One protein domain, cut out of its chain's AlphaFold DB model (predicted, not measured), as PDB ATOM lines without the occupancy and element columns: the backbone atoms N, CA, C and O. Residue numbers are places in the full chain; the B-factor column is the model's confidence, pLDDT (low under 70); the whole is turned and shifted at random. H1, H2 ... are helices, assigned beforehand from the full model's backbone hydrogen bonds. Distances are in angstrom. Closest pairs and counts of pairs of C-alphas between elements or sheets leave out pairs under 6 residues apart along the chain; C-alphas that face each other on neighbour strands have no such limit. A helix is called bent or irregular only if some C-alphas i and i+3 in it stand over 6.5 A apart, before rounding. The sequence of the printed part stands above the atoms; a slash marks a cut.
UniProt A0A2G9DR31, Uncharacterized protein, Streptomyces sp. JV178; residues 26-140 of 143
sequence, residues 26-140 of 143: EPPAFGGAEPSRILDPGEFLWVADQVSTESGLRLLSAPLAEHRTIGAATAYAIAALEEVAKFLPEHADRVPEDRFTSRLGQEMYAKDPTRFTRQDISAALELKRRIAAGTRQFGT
ATOM      1  N   GLU A  26      44.229  39.755 237.633       80.88
ATOM      2  CA  GLU A  26      45.323  38.783 237.649       80.88
ATOM      3  C   GLU A  26      44.909  37.488 236.932       80.88
ATOM      4  O   GLU A  26      43.773  37.028 237.102       80.88
ATOM      5  N   PRO A  27      45.810  36.872 236.143       80.38
ATOM      6  CA  PRO A  27      45.525  35.600 235.510       80.38
ATOM      7  C   PRO A  27      45.127  34.525 236.532       80.38
ATOM      8  O   PRO A  27      45.737  34.434 237.601       80.38
ATOM      9  N   PRO A  28      44.162  33.656 236.194       85.31
ATOM     10  CA  PRO A  28      43.508  33.529 234.893       85.31
ATOM     11  C   PRO A  28      42.281  34.447 234.777       85.31
ATOM     12  O   PRO A  28      41.283  34.248 235.461       85.31
ATOM     13  N   ALA A  29      42.351  35.419 233.868       87.00
ATOM     14  CA  ALA A  29      41.260  36.318 233.509       87.00
ATOM     15  C   ALA A  29      41.444  36.780 232.054       87.00
ATOM     16  O   ALA A  29      42.579  36.917 231.592       87.00
ATOM     17  N   PHE A  30      40.338  36.997 231.337       89.00
ATOM     18  CA  PHE A  30      40.351  37.502 229.957       89.00
ATOM     19  C   PHE A  30      39.925  38.973 229.872       89.00
ATOM     20  O   PHE A  30      40.480  39.720 229.070       89.00
ATOM     21  N   GLY A  31      38.978  39.398 230.709       85.94
ATOM     22  CA  GLY A  31      38.509  40.779 230.784       85.94
ATOM     23  C   GLY A  31      38.012  41.165 232.177       85.94
ATOM     24  O   GLY A  31      38.162  40.412 233.138       85.94
ATOM     25  N   GLY A  32      37.436  42.367 232.276       86.94
ATOM     26  CA  GLY A  32      36.831  42.903 233.501       86.94
ATOM     27  C   GLY A  32      35.401  42.403 233.730       86.94
ATOM     28  O   GLY A  32      35.029  41.333 233.267       86.94
ATOM     29  N   ALA A  33      34.575  43.170 234.445       88.62
ATOM     30  CA  ALA A  33      33.190  42.775 234.734       88.62
ATOM     31  C   ALA A  33      32.294  42.730 233.482       88.62
ATOM     32  O   ALA A  33      31.392  41.899 233.394       88.62
ATOM     33  N   GLU A  34      32.569  43.604 232.515       91.69
ATOM     34  CA  GLU A  34      31.792  43.719 231.284       91.69
ATOM     35  C   GLU A  34      32.090  42.581 230.294       91.69
ATOM     36  O   GLU A  34      33.218  42.077 230.258       91.69
ATOM     37  N   PRO A  35      31.118  42.202 229.439       94.06
ATOM     38  CA  PRO A  35      31.352  41.243 228.367       94.06
ATOM     39  C   PRO A  35      32.445  41.719 227.405       94.06
ATOM     40  O   PRO A  35      32.569  42.915 227.108       94.06
ATOM     41  N   SER A  36      33.205  40.770 226.864       93.81
ATOM     42  CA  SER A  36      34.239  41.061 225.873       93.81
ATOM     43  C   SER A  36      33.684  41.781 224.641       93.81
ATOM     44  O   SER A  36      32.581  41.513 224.164       93.81
ATOM     45  N   ARG A  37      34.495  42.690 224.095       92.31
ATOM     46  CA  ARG A  37      34.247  43.370 222.810       92.31
ATOM     47  C   ARG A  37      35.112  42.822 221.673       92.31
ATOM     48  O   ARG A  37      35.060  43.354 220.570       92.31
ATOM     49  N   ILE A  38      35.948  41.825 221.968       93.19
ATOM     50  CA  ILE A  38      36.925  41.253 221.031       93.19
ATOM     51  C   ILE A  38      36.493  39.852 220.614       93.19
ATOM     52  O   ILE A  38      36.423  39.575 219.424       93.19
ATOM     53  N   LEU A  39      36.222  38.997 221.601       96.56
ATOM     54  CA  LEU A  39      35.789  37.621 221.391       96.56
ATOM     55  C   LEU A  39      34.310  37.493 221.717       96.56
ATOM     56  O   LEU A  39      33.830  38.102 222.677       96.56
ATOM     57  N   ASP A  40      33.617  36.676 220.940       98.44
ATOM     58  CA  ASP A  40      32.208  36.378 221.161       98.44
ATOM     59  C   ASP A  40      32.001  35.175 222.117       98.44
ATOM     60  O   ASP A  40      32.961  34.480 222.482       98.44
ATOM     61  N   PRO A  41      30.759  34.896 222.567       98.62
ATOM     62  CA  PRO A  41      30.494  33.807 223.508       98.62
ATOM     63  C   PRO A  41      30.884  32.426 222.965       98.62
ATOM     64  O   PRO A  41      31.303  31.550 223.724       98.62
ATOM     65  N   GLY A  42      30.736  32.193 221.660       98.56
ATOM     66  CA  GLY A  42      31.046  30.903 221.058       98.56
ATOM     67  C   GLY A  42      32.550  30.671 220.917       98.56
ATOM     68  O   GLY A  42      33.007  29.548 221.135       98.56
ATOM     69  N   GLU A  43      33.334  31.719 220.663       98.56
ATOM     70  CA  GLU A  43      34.801  31.658 220.701       98.56
ATOM     71  C   GLU A  43      35.318  31.331 222.107       98.56
ATOM     72  O   GLU A  43      36.174  30.457 222.264       98.56
ATOM     73  N   PHE A  44      34.757  31.947 223.153       98.38
ATOM     74  CA  PHE A  44      35.107  31.590 224.533       98.38
ATOM     75  C   PHE A  44      34.732  30.153 224.887       98.38
ATOM     76  O   PHE A  44      35.529  29.451 225.515       98.38
ATOM     77  N   LEU A  45      33.555  29.679 224.465       98.31
ATOM     78  CA  LEU A  45      33.169  28.286 224.685       98.31
ATOM     79  C   LEU A  45      34.131  27.324 223.974       98.31
ATOM     80  O   LEU A  45      34.518  26.305 224.545       98.31
ATOM     81  N   TRP A  46      34.568  27.666 222.761       98.00
ATOM     82  CA  TRP A  46      35.572  26.896 222.034       98.00
ATOM     83  C   TRP A  46      36.910  26.848 222.787       98.00
ATOM     84  O   TRP A  46      37.466  25.761 222.963       98.00
ATOM     85  N   VAL A  47      37.394  27.979 223.317       96.38
ATOM     86  CA  VAL A  47      38.605  28.023 224.162       96.38
ATOM     87  C   VAL A  47      38.437  27.141 225.400       96.38
ATOM     88  O   VAL A  47      39.321  26.341 225.715       96.38
ATOM     89  N   ALA A  48      37.292  27.236 226.083       96.00
ATOM     90  CA  ALA A  48      37.001  26.414 227.251       96.00
ATOM     91  C   ALA A  48      37.063  24.915 226.920       96.00
ATOM     92  O   ALA A  48      37.625  24.140 227.702       96.00
ATOM     93  N   ASP A  49      36.534  24.503 225.766       95.69
ATOM     94  CA  ASP A  49      36.560  23.116 225.295       95.69
ATOM     95  C   ASP A  49      37.975  22.635 224.969       95.69
ATOM     96  O   ASP A  49      38.361  21.548 225.411       95.69
ATOM     97  N   GLN A  50      38.766  23.436 224.248       94.62
ATOM     98  CA  GLN A  50      40.145  23.084 223.895       94.62
ATOM     99  C   GLN A  50      40.999  22.888 225.148       94.62
ATOM    100  O   GLN A  50      41.581  21.819 225.349       94.62
ATOM    101  N   VAL A  51      40.989  23.877 226.046       92.06
ATOM    102  CA  VAL A  51      41.769  23.838 227.290       92.06
ATOM    103  C   VAL A  51      41.342  22.667 228.175       92.06
ATOM    104  O   VAL A  51      42.183  22.007 228.788       92.06
ATOM    105  N   SER A  52      40.041  22.375 228.238       91.06
ATOM    106  CA  SER A  52      39.528  21.255 229.039       91.06
ATOM    107  C   SER A  52      39.919  19.904 228.461       91.06
ATOM    108  O   SER A  52      40.271  19.003 229.220       91.06
ATOM    109  N   THR A  53      39.869  19.767 227.138       91.19
ATOM    110  CA  THR A  53      40.262  18.540 226.442       91.19
ATOM    111  C   THR A  53      41.743  18.265 226.667       91.19
ATOM    112  O   THR A  53      42.104  17.181 227.122       91.19
ATOM    113  N   GLU A  54      42.598  19.264 226.439       88.38
ATOM    114  CA  GLU A  54      44.039  19.137 226.651       88.38
ATOM    115  C   GLU A  54      44.368  18.816 228.118       88.38
ATOM    116  O   GLU A  54      45.081  17.852 228.407       88.38
ATOM    117  N   SER A  55      43.801  19.577 229.060       86.25
ATOM    118  CA  SER A  55      44.042  19.370 230.494       86.25
ATOM    119  C   SER A  55      43.558  17.994 230.956       86.25
ATOM    120  O   SER A  55      44.252  17.323 231.715       86.25
ATOM    121  N   GLY A  56      42.393  17.543 230.480       84.94
ATOM    122  CA  GLY A  56      41.839  16.230 230.804       84.94
ATOM    123  C   GLY A  56      42.719  15.083 230.305       84.94
ATOM    124  O   GLY A  56      43.038  14.181 231.077       84.94
ATOM    125  N   LEU A  57      43.178  15.148 229.051       86.12
ATOM    126  CA  LEU A  57      44.102  14.155 228.485       86.12
ATOM    127  C   LEU A  57      45.413  14.079 229.277       86.12
ATOM    128  O   LEU A  57      45.919  12.987 229.554       86.12
ATOM    129  N   ARG A  58      45.941  15.233 229.700       84.81
ATOM    130  CA  ARG A  58      47.136  15.295 230.547       84.81
ATOM    131  C   ARG A  58      46.887  14.721 231.939       84.81
ATOM    132  O   ARG A  58      47.726  13.973 232.420       84.81
ATOM    133  N   LEU A  59      45.745  14.990 232.577       83.19
ATOM    134  CA  LEU A  59      45.426  14.418 233.896       83.19
ATOM    135  C   LEU A  59      45.361  12.885 233.884       83.19
ATOM    136  O   LEU A  59      45.738  12.260 234.873       83.19
ATOM    137  N   LEU A  60      44.909  12.282 232.780       84.44
ATOM    138  CA  LEU A  60      44.829  10.823 232.638       84.44
ATOM    139  C   LEU A  60      46.198  10.142 232.501       84.44
ATOM    140  O   LEU A  60      46.318   8.957 232.803       84.44
ATOM    141  N   SER A  61      47.208  10.866 232.019       84.50
ATOM    142  CA  SER A  61      48.514  10.311 231.642       84.50
ATOM    143  C   SER A  61      49.672  10.802 232.514       84.50
ATOM    144  O   SER A  61      50.692  10.122 232.609       84.50
ATOM    145  N   ALA A  62      49.527  11.958 233.163       83.06
ATOM    146  CA  ALA A  62      50.582  12.573 233.952       83.06
ATOM    147  C   ALA A  62      50.673  11.985 235.373       83.06
ATOM    148  O   ALA A  62      49.641  11.682 235.988       83.06
ATOM    149  N   PRO A  63      51.889  11.898 235.947       83.31
ATOM    150  CA  PRO A  63      52.082  11.580 237.358       83.31
ATOM    151  C   PRO A  63      51.294  12.530 238.269       83.31
ATOM    152  O   PRO A  63      51.204  13.729 238.000       83.31
ATOM    153  N   LEU A  64      50.800  12.026 239.407       78.06
ATOM    154  CA  LEU A  64      50.024  12.826 240.373       78.06
ATOM    155  C   LEU A  64      50.751  14.105 240.827       78.06
ATOM    156  O   LEU A  64      50.105  15.118 241.087       78.06
ATOM    157  N   ALA A  65      52.086  14.089 240.885       79.06
ATOM    158  CA  ALA A  65      52.899  15.252 241.241       79.06
ATOM    159  C   ALA A  65      52.728  16.441 240.269       79.06
ATOM    160  O   ALA A  65      52.865  17.593 240.673       79.06
ATOM    161  N   GLU A  66      52.374  16.185 239.006       78.50
ATOM    162  CA  GLU A  66      52.196  17.205 237.962       78.50
ATOM    163  C   GLU A  66      50.753  17.722 237.861       78.50
ATOM    164  O   GLU A  66      50.485  18.728 237.195       78.50
ATOM    165  N   HIS A  67      49.806  17.085 238.562       76.56
ATOM    166  CA  HIS A  67      48.381  17.439 238.508       76.56
ATOM    167  C   HIS A  67      48.116  18.877 238.960       76.56
ATOM    168  O   HIS A  67      47.172  19.506 238.483       76.56
ATOM    169  N   ARG A  68      48.970  19.433 239.830       73.88
ATOM    170  CA  ARG A  68      48.847  20.817 240.310       73.88
ATOM    171  C   ARG A  68      49.079  21.835 239.180       73.88
ATOM    172  O   ARG A  68      48.312  22.786 239.060       73.88
ATOM    173  N   THR A  69      50.073  21.602 238.321       75.81
ATOM    174  CA  THR A  69      50.376  22.459 237.160       75.81
ATOM    175  C   THR A  69      49.307  22.325 236.077       75.81
ATOM    176  O   THR A  69      48.905  23.317 235.477       75.81
ATOM    177  N   ILE A  70      48.772  21.118 235.870       76.12
ATOM    178  CA  ILE A  70      47.666  20.885 234.926       76.12
ATOM    179  C   ILE A  70      46.368  21.550 235.422       76.12
ATOM    180  O   ILE A  70      45.604  22.113 234.639       76.12
ATOM    181  N   GLY A  71      46.147  21.574 236.740       72.19
ATOM    182  CA  GLY A  71      45.044  22.310 237.359       72.19
ATOM    183  C   GLY A  71      45.055  23.813 237.052       72.19
ATOM    184  O   GLY A  71      43.985  24.404 236.921       72.19
ATOM    185  N   ALA A  72      46.231  24.425 236.862       77.12
ATOM    186  CA  ALA A  72      46.336  25.834 236.475       77.12
ATOM    187  C   ALA A  72      45.770  26.097 235.067       77.12
ATOM    188  O   ALA A  72      45.117  27.115 234.850       77.12
ATOM    189  N   ALA A  73      45.919  25.153 234.133       81.81
ATOM    190  CA  ALA A  73      45.298  25.250 232.811       81.81
ATOM    191  C   ALA A  73      43.764  25.151 232.896       81.81
ATOM    192  O   ALA A  73      43.056  25.914 232.245       81.81
ATOM    193  N   THR A  74      43.227  24.305 233.786       86.44
ATOM    194  CA  THR A  74      41.767  24.210 234.014       86.44
ATOM    195  C   THR A  74      41.162  25.547 234.456       86.44
ATOM    196  O   THR A  74      40.006  25.837 234.146       86.44
ATOM    197  N   ALA A  75      41.938  26.395 235.133       90.00
ATOM    198  CA  ALA A  75      41.477  27.708 235.556       90.00
ATOM    199  C   ALA A  75      41.233  28.669 234.371       90.00
ATOM    200  O   ALA A  75      40.301  29.465 234.436       90.00
ATOM    201  N   TYR A  76      41.946  28.521 233.244       91.75
ATOM    202  CA  TYR A  76      41.622  29.244 232.003       91.75
ATOM    203  C   TYR A  76      40.317  28.764 231.359       91.75
ATOM    204  O   TYR A  76      39.574  29.574 230.813       91.75
ATOM    205  N   ALA A  77      39.987  27.471 231.456       94.56
ATOM    206  CA  ALA A  77      38.695  26.977 230.979       94.56
ATOM    207  C   ALA A  77      37.522  27.496 231.829       94.56
ATOM    208  O   ALA A  77      36.436  27.726 231.300       94.56
ATOM    209  N   ILE A  78      37.736  27.685 233.137       95.62
ATOM    210  CA  ILE A  78      36.761  28.334 234.026       95.62
ATOM    211  C   ILE A  78      36.612  29.806 233.637       95.62
ATOM    212  O   ILE A  78      35.492  30.230 233.380       95.62
ATOM    213  N   ALA A  79      37.720  30.544 233.516       95.94
ATOM    214  CA  ALA A  79      37.699  31.957 233.140       95.94
ATOM    215  C   ALA A  79      37.002  32.183 231.785       95.94
ATOM    216  O   ALA A  79      36.206  33.104 231.647       95.94
ATOM    217  N   ALA A  80      37.226  31.308 230.800       97.19
ATOM    218  CA  ALA A  80      36.542  31.386 229.512       97.19
ATOM    219  C   ALA A  80      35.022  31.169 229.642       97.19
ATOM    220  O   ALA A  80      34.247  31.905 229.044       97.19
ATOM    221  N   LEU A  81      34.563  30.211 230.458       97.56
ATOM    222  CA  LEU A  81      33.126  30.043 230.721       97.56
ATOM    223  C   LEU A  81      32.518  31.211 231.508       97.56
ATOM    224  O   LEU A  81      31.349  31.537 231.308       97.56
ATOM    225  N   GLU A  82      33.288  31.839 232.395       97.44
ATOM    226  CA  GLU A  82      32.858  33.050 233.096       97.44
ATOM    227  C   GLU A  82      32.664  34.213 232.115       97.44
ATOM    228  O   GLU A  82      31.697  34.953 232.262       97.44
ATOM    229  N   GLU A  83      33.490  34.330 231.070       98.06
ATOM    230  CA  GLU A  83      33.240  35.275 229.971       98.06
ATOM    231  C   GLU A  83      31.942  34.958 229.220       98.06
ATOM    232  O   GLU A  83      31.140  35.864 229.004       98.06
ATOM    233  N   VAL A  84      31.669  33.687 228.890       98.06
ATOM    234  CA  VAL A  84      30.389  33.288 228.262       98.06
ATOM    235  C   VAL A  84      29.201  33.725 229.124       98.06
ATOM    236  O   VAL A  84      28.220  34.258 228.604       98.06
ATOM    237  N   ALA A  85      29.297  33.552 230.445       97.69
ATOM    238  CA  ALA A  85      28.245  33.936 231.381       97.69
ATOM    239  C   ALA A  85      27.960  35.450 231.387       97.69
ATOM    240  O   ALA A  85      26.812  35.836 231.588       97.69
ATOM    241  N   LYS A  86      28.956  36.309 231.121       97.44
ATOM    242  CA  LYS A  86      28.762  37.773 231.054       97.44
ATOM    243  C   LYS A  86      27.849  38.182 229.901       97.44
ATOM    244  O   LYS A  86      27.115  39.158 230.013       97.44
ATOM    245  N   PHE A  87      27.842  37.426 228.803       97.94
ATOM    246  CA  PHE A  87      26.965  37.700 227.661       97.94
ATOM    247  C   PHE A  87      25.498  37.320 227.894       97.94
ATOM    248  O   PHE A  87      24.668  37.616 227.035       97.94
ATOM    249  N   LEU A  88      25.165  36.671 229.014       97.12
ATOM    250  CA  LEU A  88      23.805  36.271 229.354       97.12
ATOM    251  C   LEU A  88      23.094  37.385 230.149       97.12
ATOM    252  O   LEU A  88      23.431  37.607 231.312       97.12
ATOM    253  N   PRO A  89      22.065  38.048 229.586       95.56
ATOM    254  CA  PRO A  89      21.268  39.018 230.333       95.56
ATOM    255  C   PRO A  89      20.604  38.390 231.564       95.56
ATOM    256  O   PRO A  89      20.194  37.230 231.527       95.56
ATOM    257  N   GLU A  90      20.412  39.162 232.639       92.75
ATOM    258  CA  GLU A  90      19.828  38.666 233.899       92.75
ATOM    259  C   GLU A  90      18.459  37.992 233.721       92.75
ATOM    260  O   GLU A  90      18.176  36.984 234.363       92.75
ATOM    261  N   HIS A  91      17.626  38.514 232.820       93.62
ATOM    262  CA  HIS A  91      16.266  38.017 232.581       93.62
ATOM    263  C   HIS A  91      16.170  37.001 231.436       93.62
ATOM    264  O   HIS A  91      15.083  36.505 231.146       93.62
ATOM    265  N   ALA A  92      17.284  36.705 230.764       95.19
ATOM    266  CA  ALA A  92      17.323  35.719 229.696       95.19
ATOM    267  C   ALA A  92      17.756  34.356 230.243       95.19
ATOM    268  O   ALA A  92      18.582  34.259 231.155       95.19
ATOM    269  N   ASP A  93      17.222  33.292 229.650       97.50
ATOM    270  CA  ASP A  93      17.664  31.926 229.937       97.50
ATOM    271  C   ASP A  93      18.794  31.469 229.004       97.50
ATOM    272  O   ASP A  93      19.466  30.484 229.272       97.50
ATOM    273  N   ARG A  94      19.058  32.200 227.919       98.25
ATOM    274  CA  ARG A  94      20.102  31.873 226.944       98.25
ATOM    275  C   ARG A  94      20.782  33.133 226.437       98.25
ATOM    276  O   ARG A  94      20.137  34.178 226.331       98.25
ATOM    277  N   VAL A  95      22.067  33.023 226.107       98.38
ATOM    278  CA  VAL A  95      22.801  34.100 225.437       98.38
ATOM    279  C   VAL A  95      22.073  34.459 224.131       98.38
ATOM    280  O   VAL A  95      21.786  33.556 223.336       98.38
ATOM    281  N   PRO A  96      21.722  35.738 223.911       97.81
ATOM    282  CA  PRO A  96      21.059  36.167 222.687       97.81
ATOM    283  C   PRO A  96      21.903  35.880 221.439       97.81
ATOM    284  O   PRO A  96      23.124  36.022 221.452       97.81
ATOM    285  N   GLU A  97      21.245  35.486 220.349       97.12
ATOM    286  CA  GLU A  97      21.911  35.078 219.102       97.12
ATOM    287  C   GLU A  97      22.702  36.222 218.442       97.12
ATOM    288  O   GLU A  97      23.735  35.993 217.819       97.12
ATOM    289  N   ASP A  98      22.280  37.470 218.652       96.94
ATOM    290  CA  ASP A  98      22.971  38.665 218.151       96.94
ATOM    291  C   ASP A  98      24.347  38.904 218.801       96.94
ATOM    292  O   ASP A  98      25.114  39.747 218.334       96.94
ATOM    293  N   ARG A  99      24.690  38.153 219.857       97.94
ATOM    294  CA  ARG A  99      26.008  38.198 220.503       97.94
ATOM    295  C   ARG A  99      27.053  37.338 219.811       97.94
ATOM    296  O   ARG A  99      28.227  37.513 220.107       97.94
ATOM    297  N   PHE A 100      26.663  36.467 218.884       98.44
ATOM    298  CA  PHE A 100      27.574  35.614 218.121       98.44
ATOM    299  C   PHE A 100      27.969  36.314 216.818       98.44
ATOM    300  O   PHE A 100      27.338  36.162 215.769       98.44
ATOM    301  N   THR A 101      29.000  37.151 216.901       98.00
ATOM    302  CA  THR A 101      29.410  38.039 215.804       98.00
ATOM    303  C   THR A 101      30.476  37.426 214.900       98.00
ATOM    304  O   THR A 101      30.588  37.824 213.739       98.00
ATOM    305  N   SER A 102      31.242  36.451 215.392       98.12
ATOM    306  CA  SER A 102      32.248  35.739 214.612       98.12
ATOM    307  C   SER A 102      31.644  34.526 213.898       98.12
ATOM    308  O   SER A 102      30.656  33.931 214.333       98.12
ATOM    309  N   ARG A 103      32.293  34.091 212.809       98.31
ATOM    310  CA  ARG A 103      31.926  32.846 212.114       98.31
ATOM    311  C   ARG A 103      32.027  31.631 213.042       98.31
ATOM    312  O   ARG A 103      31.135  30.790 213.041       98.31
ATOM    313  N   LEU A 104      33.105  31.539 213.827       98.31
ATOM    314  CA  LEU A 104      33.308  30.428 214.758       98.31
ATOM    315  C   LEU A 104      32.213  30.410 215.829       98.31
ATOM    316  O   LEU A 104      31.662  29.353 216.124       98.31
ATOM    317  N   GLY A 105      31.859  31.571 216.377       98.44
ATOM    318  CA  GLY A 105      30.810  31.675 217.379       98.44
ATOM    319  C   GLY A 105      29.440  31.274 216.848       98.44
ATOM    320  O   GLY A 105      28.734  30.502 217.495       98.44
ATOM    321  N   GLN A 106      29.100  31.717 215.636       98.62
ATOM    322  CA  GLN A 106      27.870  31.315 214.948       98.62
ATOM    323  C   GLN A 106      27.821  29.802 214.706       98.62
ATOM    324  O   GLN A 106      26.796  29.174 214.955       98.62
ATOM    325  N   GLU A 107      28.932  29.194 214.279       98.50
ATOM    326  CA  GLU A 107      29.039  27.741 214.097       98.50
ATOM    327  C   GLU A 107      28.875  26.982 215.421       98.50
ATOM    328  O   GLU A 107      28.155  25.983 215.480       98.50
ATOM    329  N   MET A 108      29.504  27.465 216.496       98.38
ATOM    330  CA  MET A 108      29.385  26.882 217.834       98.38
ATOM    331  C   MET A 108      27.944  26.947 218.351       98.38
ATOM    332  O   MET A 108      27.443  25.950 218.872       98.38
ATOM    333  N   TYR A 109      27.272  28.087 218.171       98.25
ATOM    334  CA  TYR A 109      25.869  28.264 218.539       98.25
ATOM    335  C   TYR A 109      24.943  27.379 217.704       98.25
ATOM    336  O   TYR A 109      24.134  26.653 218.269       98.25
ATOM    337  N   ALA A 110      25.098  27.364 216.379       98.12
ATOM    338  CA  ALA A 110      24.278  26.544 215.488       98.12
ATOM    339  C   ALA A 110      24.427  25.038 215.758       98.12
ATOM    340  O   ALA A 110      23.465  24.286 215.611       98.12
ATOM    341  N   LYS A 111      25.626  24.594 216.159       98.12
ATOM    342  CA  LYS A 111      25.901  23.192 216.485       98.12
ATOM    343  C   LYS A 111      25.132  22.721 217.716       98.12
ATOM    344  O   LYS A 111      24.618  21.605 217.706       98.12
ATOM    345  N   ASP A 112      25.116  23.528 218.774       97.69
ATOM    346  CA  ASP A 112      24.431  23.186 220.018       97.69
ATOM    347  C   ASP A 112      24.074  24.445 220.837       97.69
ATOM    348  O   ASP A 112      24.856  24.889 221.688       97.69
ATOM    349  N   PRO A 113      22.882  25.029 220.607       97.75
ATOM    350  CA  PRO A 113      22.454  26.233 221.309       97.75
ATOM    351  C   PRO A 113      22.225  26.033 222.811       97.75
ATOM    352  O   PRO A 113      22.188  27.026 223.544       97.75
ATOM    353  N   THR A 114      22.019  24.797 223.296       98.06
ATOM    354  CA  THR A 114      21.683  24.576 224.716       98.06
ATOM    355  C   THR A 114      22.869  24.906 225.609       98.06
ATOM    356  O   THR A 114      22.689  25.472 226.683       98.06
ATOM    357  N   ARG A 115      24.092  24.713 225.105       98.06
ATOM    358  CA  ARG A 115      25.352  25.038 225.797       98.06
ATOM    359  C   ARG A 115      25.485  26.505 226.204       98.06
ATOM    360  O   ARG A 115      26.327  26.826 227.037       98.06
ATOM    361  N   PHE A 116      24.669  27.382 225.622       98.56
ATOM    362  CA  PHE A 116      24.620  28.811 225.922       98.56
ATOM    363  C   PHE A 116      23.431  29.195 226.813       98.56
ATOM    364  O   PHE A 116      23.116  30.379 226.955       98.56
ATOM    365  N   THR A 117      22.743  28.209 227.394       98.62
ATOM    366  CA  THR A 117      21.702  28.420 228.403       98.62
ATOM    367  C   THR A 117      22.315  28.685 229.772       98.62
ATOM    368  O   THR A 117      23.413  28.221 230.088       98.62
ATOM    369  N   ARG A 118      21.582  29.396 230.630       98.31
ATOM    370  CA  ARG A 118      21.956  29.651 232.024       98.31
ATOM    371  C   ARG A 118      22.279  28.354 232.746       98.31
ATOM    372  O   ARG A 118      23.270  28.289 233.475       98.31
ATOM    373  N   GLN A 119      21.435  27.348 232.538       98.19
ATOM    374  CA  GLN A 119      21.567  26.034 233.144       98.19
ATOM    375  C   GLN A 119      22.875  25.358 232.722       98.19
ATOM    376  O   GLN A 119      23.668  25.001 233.594       98.19
ATOM    377  N   ASP A 120      23.135  25.225 231.419       98.31
ATOM    378  CA  ASP A 120      24.316  24.504 230.930       98.31
ATOM    379  C   ASP A 120      25.624  25.253 231.218       98.31
ATOM    380  O   ASP A 120      26.607  24.628 231.623       98.31
ATOM    381  N   ILE A 121      25.639  26.589 231.115       98.25
ATOM    382  CA  ILE A 121      26.803  27.406 231.497       98.25
ATOM    383  C   ILE A 121      27.123  27.196 232.983       98.25
ATOM    384  O   ILE A 121      28.273  26.944 233.355       98.25
ATOM    385  N   SER A 122      26.099  27.253 233.841       97.94
ATOM    386  CA  SER A 122      26.259  27.096 235.292       97.94
ATOM    387  C   SER A 122      26.713  25.681 235.663       97.94
ATOM    388  O   SER A 122      27.644  25.525 236.457       97.94
ATOM    389  N   ALA A 123      26.125  24.651 235.048       98.12
ATOM    390  CA  ALA A 123      26.513  23.257 235.246       98.12
ATOM    391  C   ALA A 123      27.962  22.996 234.797       98.12
ATOM    392  O   ALA A 123      28.731  22.329 235.499       98.12
ATOM    393  N   ALA A 124      28.370  23.563 233.658       96.75
ATOM    394  CA  ALA A 124      29.735  23.453 233.158       96.75
ATOM    395  C   ALA A 124      30.746  24.143 234.092       96.75
ATOM    396  O   ALA A 124      31.794  23.562 234.396       96.75
ATOM    397  N   LEU A 125      30.425  25.342 234.595       97.19
ATOM    398  CA  LEU A 125      31.243  26.049 235.587       97.19
ATOM    399  C   LEU A 125      31.397  25.238 236.874       97.19
ATOM    400  O   LEU A 125      32.513  25.066 237.369       97.19
ATOM    401  N   GLU A 126      30.296  24.709 237.408       97.06
ATOM    402  CA  GLU A 126      30.310  23.897 238.623       97.06
ATOM    403  C   GLU A 126      31.185  22.647 238.455       97.06
ATOM    404  O   GLU A 126      32.036  22.353 239.300       97.06
ATOM    405  N   LEU A 127      31.026  21.926 237.341       93.19
ATOM    406  CA  LEU A 127      31.828  20.743 237.038       93.19
ATOM    407  C   LEU A 127      33.325  21.072 236.976       93.19
ATOM    408  O   LEU A 127      34.129  20.405 237.632       93.19
ATOM    409  N   LYS A 128      33.718  22.117 236.237       91.88
ATOM    410  CA  LYS A 128      35.137  22.491 236.111       91.88
ATOM    411  C   LYS A 128      35.728  22.959 237.437       91.88
ATOM    412  O   LYS A 128      36.855  22.586 237.764       91.88
ATOM    413  N   ARG A 129      34.969  23.705 238.246       92.69
ATOM    414  CA  ARG A 129      35.390  24.112 239.597       92.69
ATOM    415  C   ARG A 129      35.615  22.904 240.509       92.69
ATOM    416  O   ARG A 129      36.605  22.887 241.241       92.69
ATOM    417  N   ARG A 130      34.767  21.869 240.426       90.44
ATOM    418  CA  ARG A 130      34.976  20.602 241.152       90.44
ATOM    419  C   ARG A 130      36.253  19.885 240.709       90.44
ATOM    420  O   ARG A 130      37.037  19.483 241.567       90.44
ATOM    421  N   ILE A 131      36.507  19.790 239.403       86.69
ATOM    422  CA  ILE A 131      37.749  19.203 238.865       86.69
ATOM    423  C   ILE A 131      38.977  19.971 239.382       86.69
ATOM    424  O   ILE A 131      39.899  19.366 239.928       86.69
ATOM    425  N   ALA A 132      38.963  21.305 239.299       85.75
ATOM    426  CA  ALA A 132      40.056  22.158 239.773       85.75
ATOM    427  C   ALA A 132      40.265  22.102 241.301       85.75
ATOM    428  O   ALA A 132      41.369  22.312 241.806       85.75
ATOM    429  N   ALA A 133      39.212  21.847 242.082       86.50
ATOM    430  CA  ALA A 133      39.344  21.595 243.515       86.50
ATOM    431  C   ALA A 133      40.001  20.232 243.788       86.50
ATOM    432  O   ALA A 133      40.896  20.146 244.632       86.50
ATOM    433  N   GLY A 134      39.615  19.191 243.042       83.00
ATOM    434  CA  GLY A 134      40.197  17.853 243.151       83.00
ATOM    435  C   GLY A 134      41.704  17.838 242.883       83.00
ATOM    436  O   GLY A 134      42.466  17.326 243.702       83.00
ATOM    437  N   THR A 135      42.164  18.478 241.801       77.38
ATOM    438  CA  THR A 135      43.599  18.537 241.449       77.38
ATOM    439  C   THR A 135      44.454  19.219 242.523       77.38
ATOM    440  O   THR A 135      45.596  18.819 242.753       77.38
ATOM    441  N   ARG A 136      43.899  20.202 243.249       72.50
ATOM    442  CA  ARG A 136      44.578  20.845 244.387       72.50
ATOM    443  C   ARG A 136      44.743  19.909 245.586       72.50
ATOM    444  O   ARG A 136      45.803  19.930 246.206       72.50
ATOM    445  N   GLN A 137      43.743  19.080 245.890       66.81
ATOM    446  CA  GLN A 137      43.769  18.153 247.032       66.81
ATOM    447  C   GLN A 137      44.755  16.990 246.847       66.81
ATOM    448  O   GLN A 137      45.391  16.559 247.809       66.81
ATOM    449  N   PHE A 138      44.929  16.489 245.619       58.06
ATOM    450  CA  PHE A 138      45.926  15.446 245.341       58.06
ATOM    451  C   PHE A 138      47.362  15.964 245.445       58.06
ATOM    452  O   PHE A 138      48.260  15.215 245.820       58.06
ATOM    453  N   GLY A 139      47.573  17.260 245.201       52.22
ATOM    454  CA  GLY A 139      48.876  17.891 245.364       52.22
ATOM    455  C   GLY A 139      49.289  18.153 246.818       52.22
ATOM    456  O   GLY A 139      50.468  18.398 247.045       52.22
ATOM    457  N   THR A 140      48.376  18.167 247.796       51.25
ATOM    458  CA  THR A 140      48.678  18.509 249.206       51.25
ATOM    459  C   THR A 140      48.880  17.307 250.127       51.25
ATOM    460  O   THR A 140      49.455  17.473 251.195       51.25
TER     461      THR A 140
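Overview. This is residues 26 to 140 of the 143 residues of an uncharacterized protein of Streptomyces sp. JV178 (UniProt A0A2G9DR31). Three long helices, H1, H2 and H5, pack lengthwise into an up-and-down bundle, in which H2 is in contact with both others and runs opposite to each. H3 crosses one end of the bundle, over the beginning of H1, and the little H4 leads from H3 to H5. The printed part has 115 residues with five named helices, H1 to H5 in chain order, and no named strand; its class is all helix. It is compact, with a radius of gyration of the C-alphas of 14.7 A, and elongated, spanning 44 by 25 by 24 A.

Along the chain. Find C-alpha 64 at (50.024, 12.826, 240.373); from there H2, residues 64 to 86, runs 34.1 A to C-alpha 86 at (28.762, 37.773, 231.054). It has a kink of 32 degrees near residue 71 and is irregular, but only just: C-alphas 65 and 68 are 6.9 A apart. Look before it for H1, residues 41 to 61, 30.7 A long, which starts at C-alpha 41, (30.494, 33.807, 223.508). H5, residues 118 to 140, runs 33.7 A to C-alpha 140 at (48.678, 18.509, 249.206). H3 covers residues 103 to 111, 12.2 A, and H4 residues 113 to 116, 5.7 A.

Arrangement. Start at Ala 77 of H2, whose C-alpha is 4.1 A from that of Ala 48, the closest pair where H1 and H2 touch. These two form a helical hairpin, at a shallow tilt of 13 degrees, opposite ways. H2 and H5 touch, closest at the C-alphas of Gly 71 and Ala 132, 5.5 A; they run opposite ways at a shallow tilt of 21 degrees. H1 and H5 are near each other. Residues 41 to 46 of H1 touch H3, about perpendicular at 75 degrees, with the C-alphas of Gly 42 and Gly 105 closest at 3.8 A. H4 and H5 are close but not clearly touching, closest at the C-alphas of Arg 115 and Ile 121, 6.3 A. H3 and H5 are apart. Each O i to N i+4 pair is within hydrogen-bond range in H1 and H3, against 14 of 19 in H2 and 16 of 19 in H5; H4 is too short for such a pair.

Size, cuts and confidence. The two farthest C-alphas, those of Asp 98 and Thr 140, are 45.1 A apart. The printed part, residues 26 to 140, has no cut. Look at residues 87 to 102 for the long link, H2 to H3; the other links are tight. Residues 26 to 40 hold no named element. The mean pLDDT of the printed part is 90.8, and residues 137 to 140 are under 70.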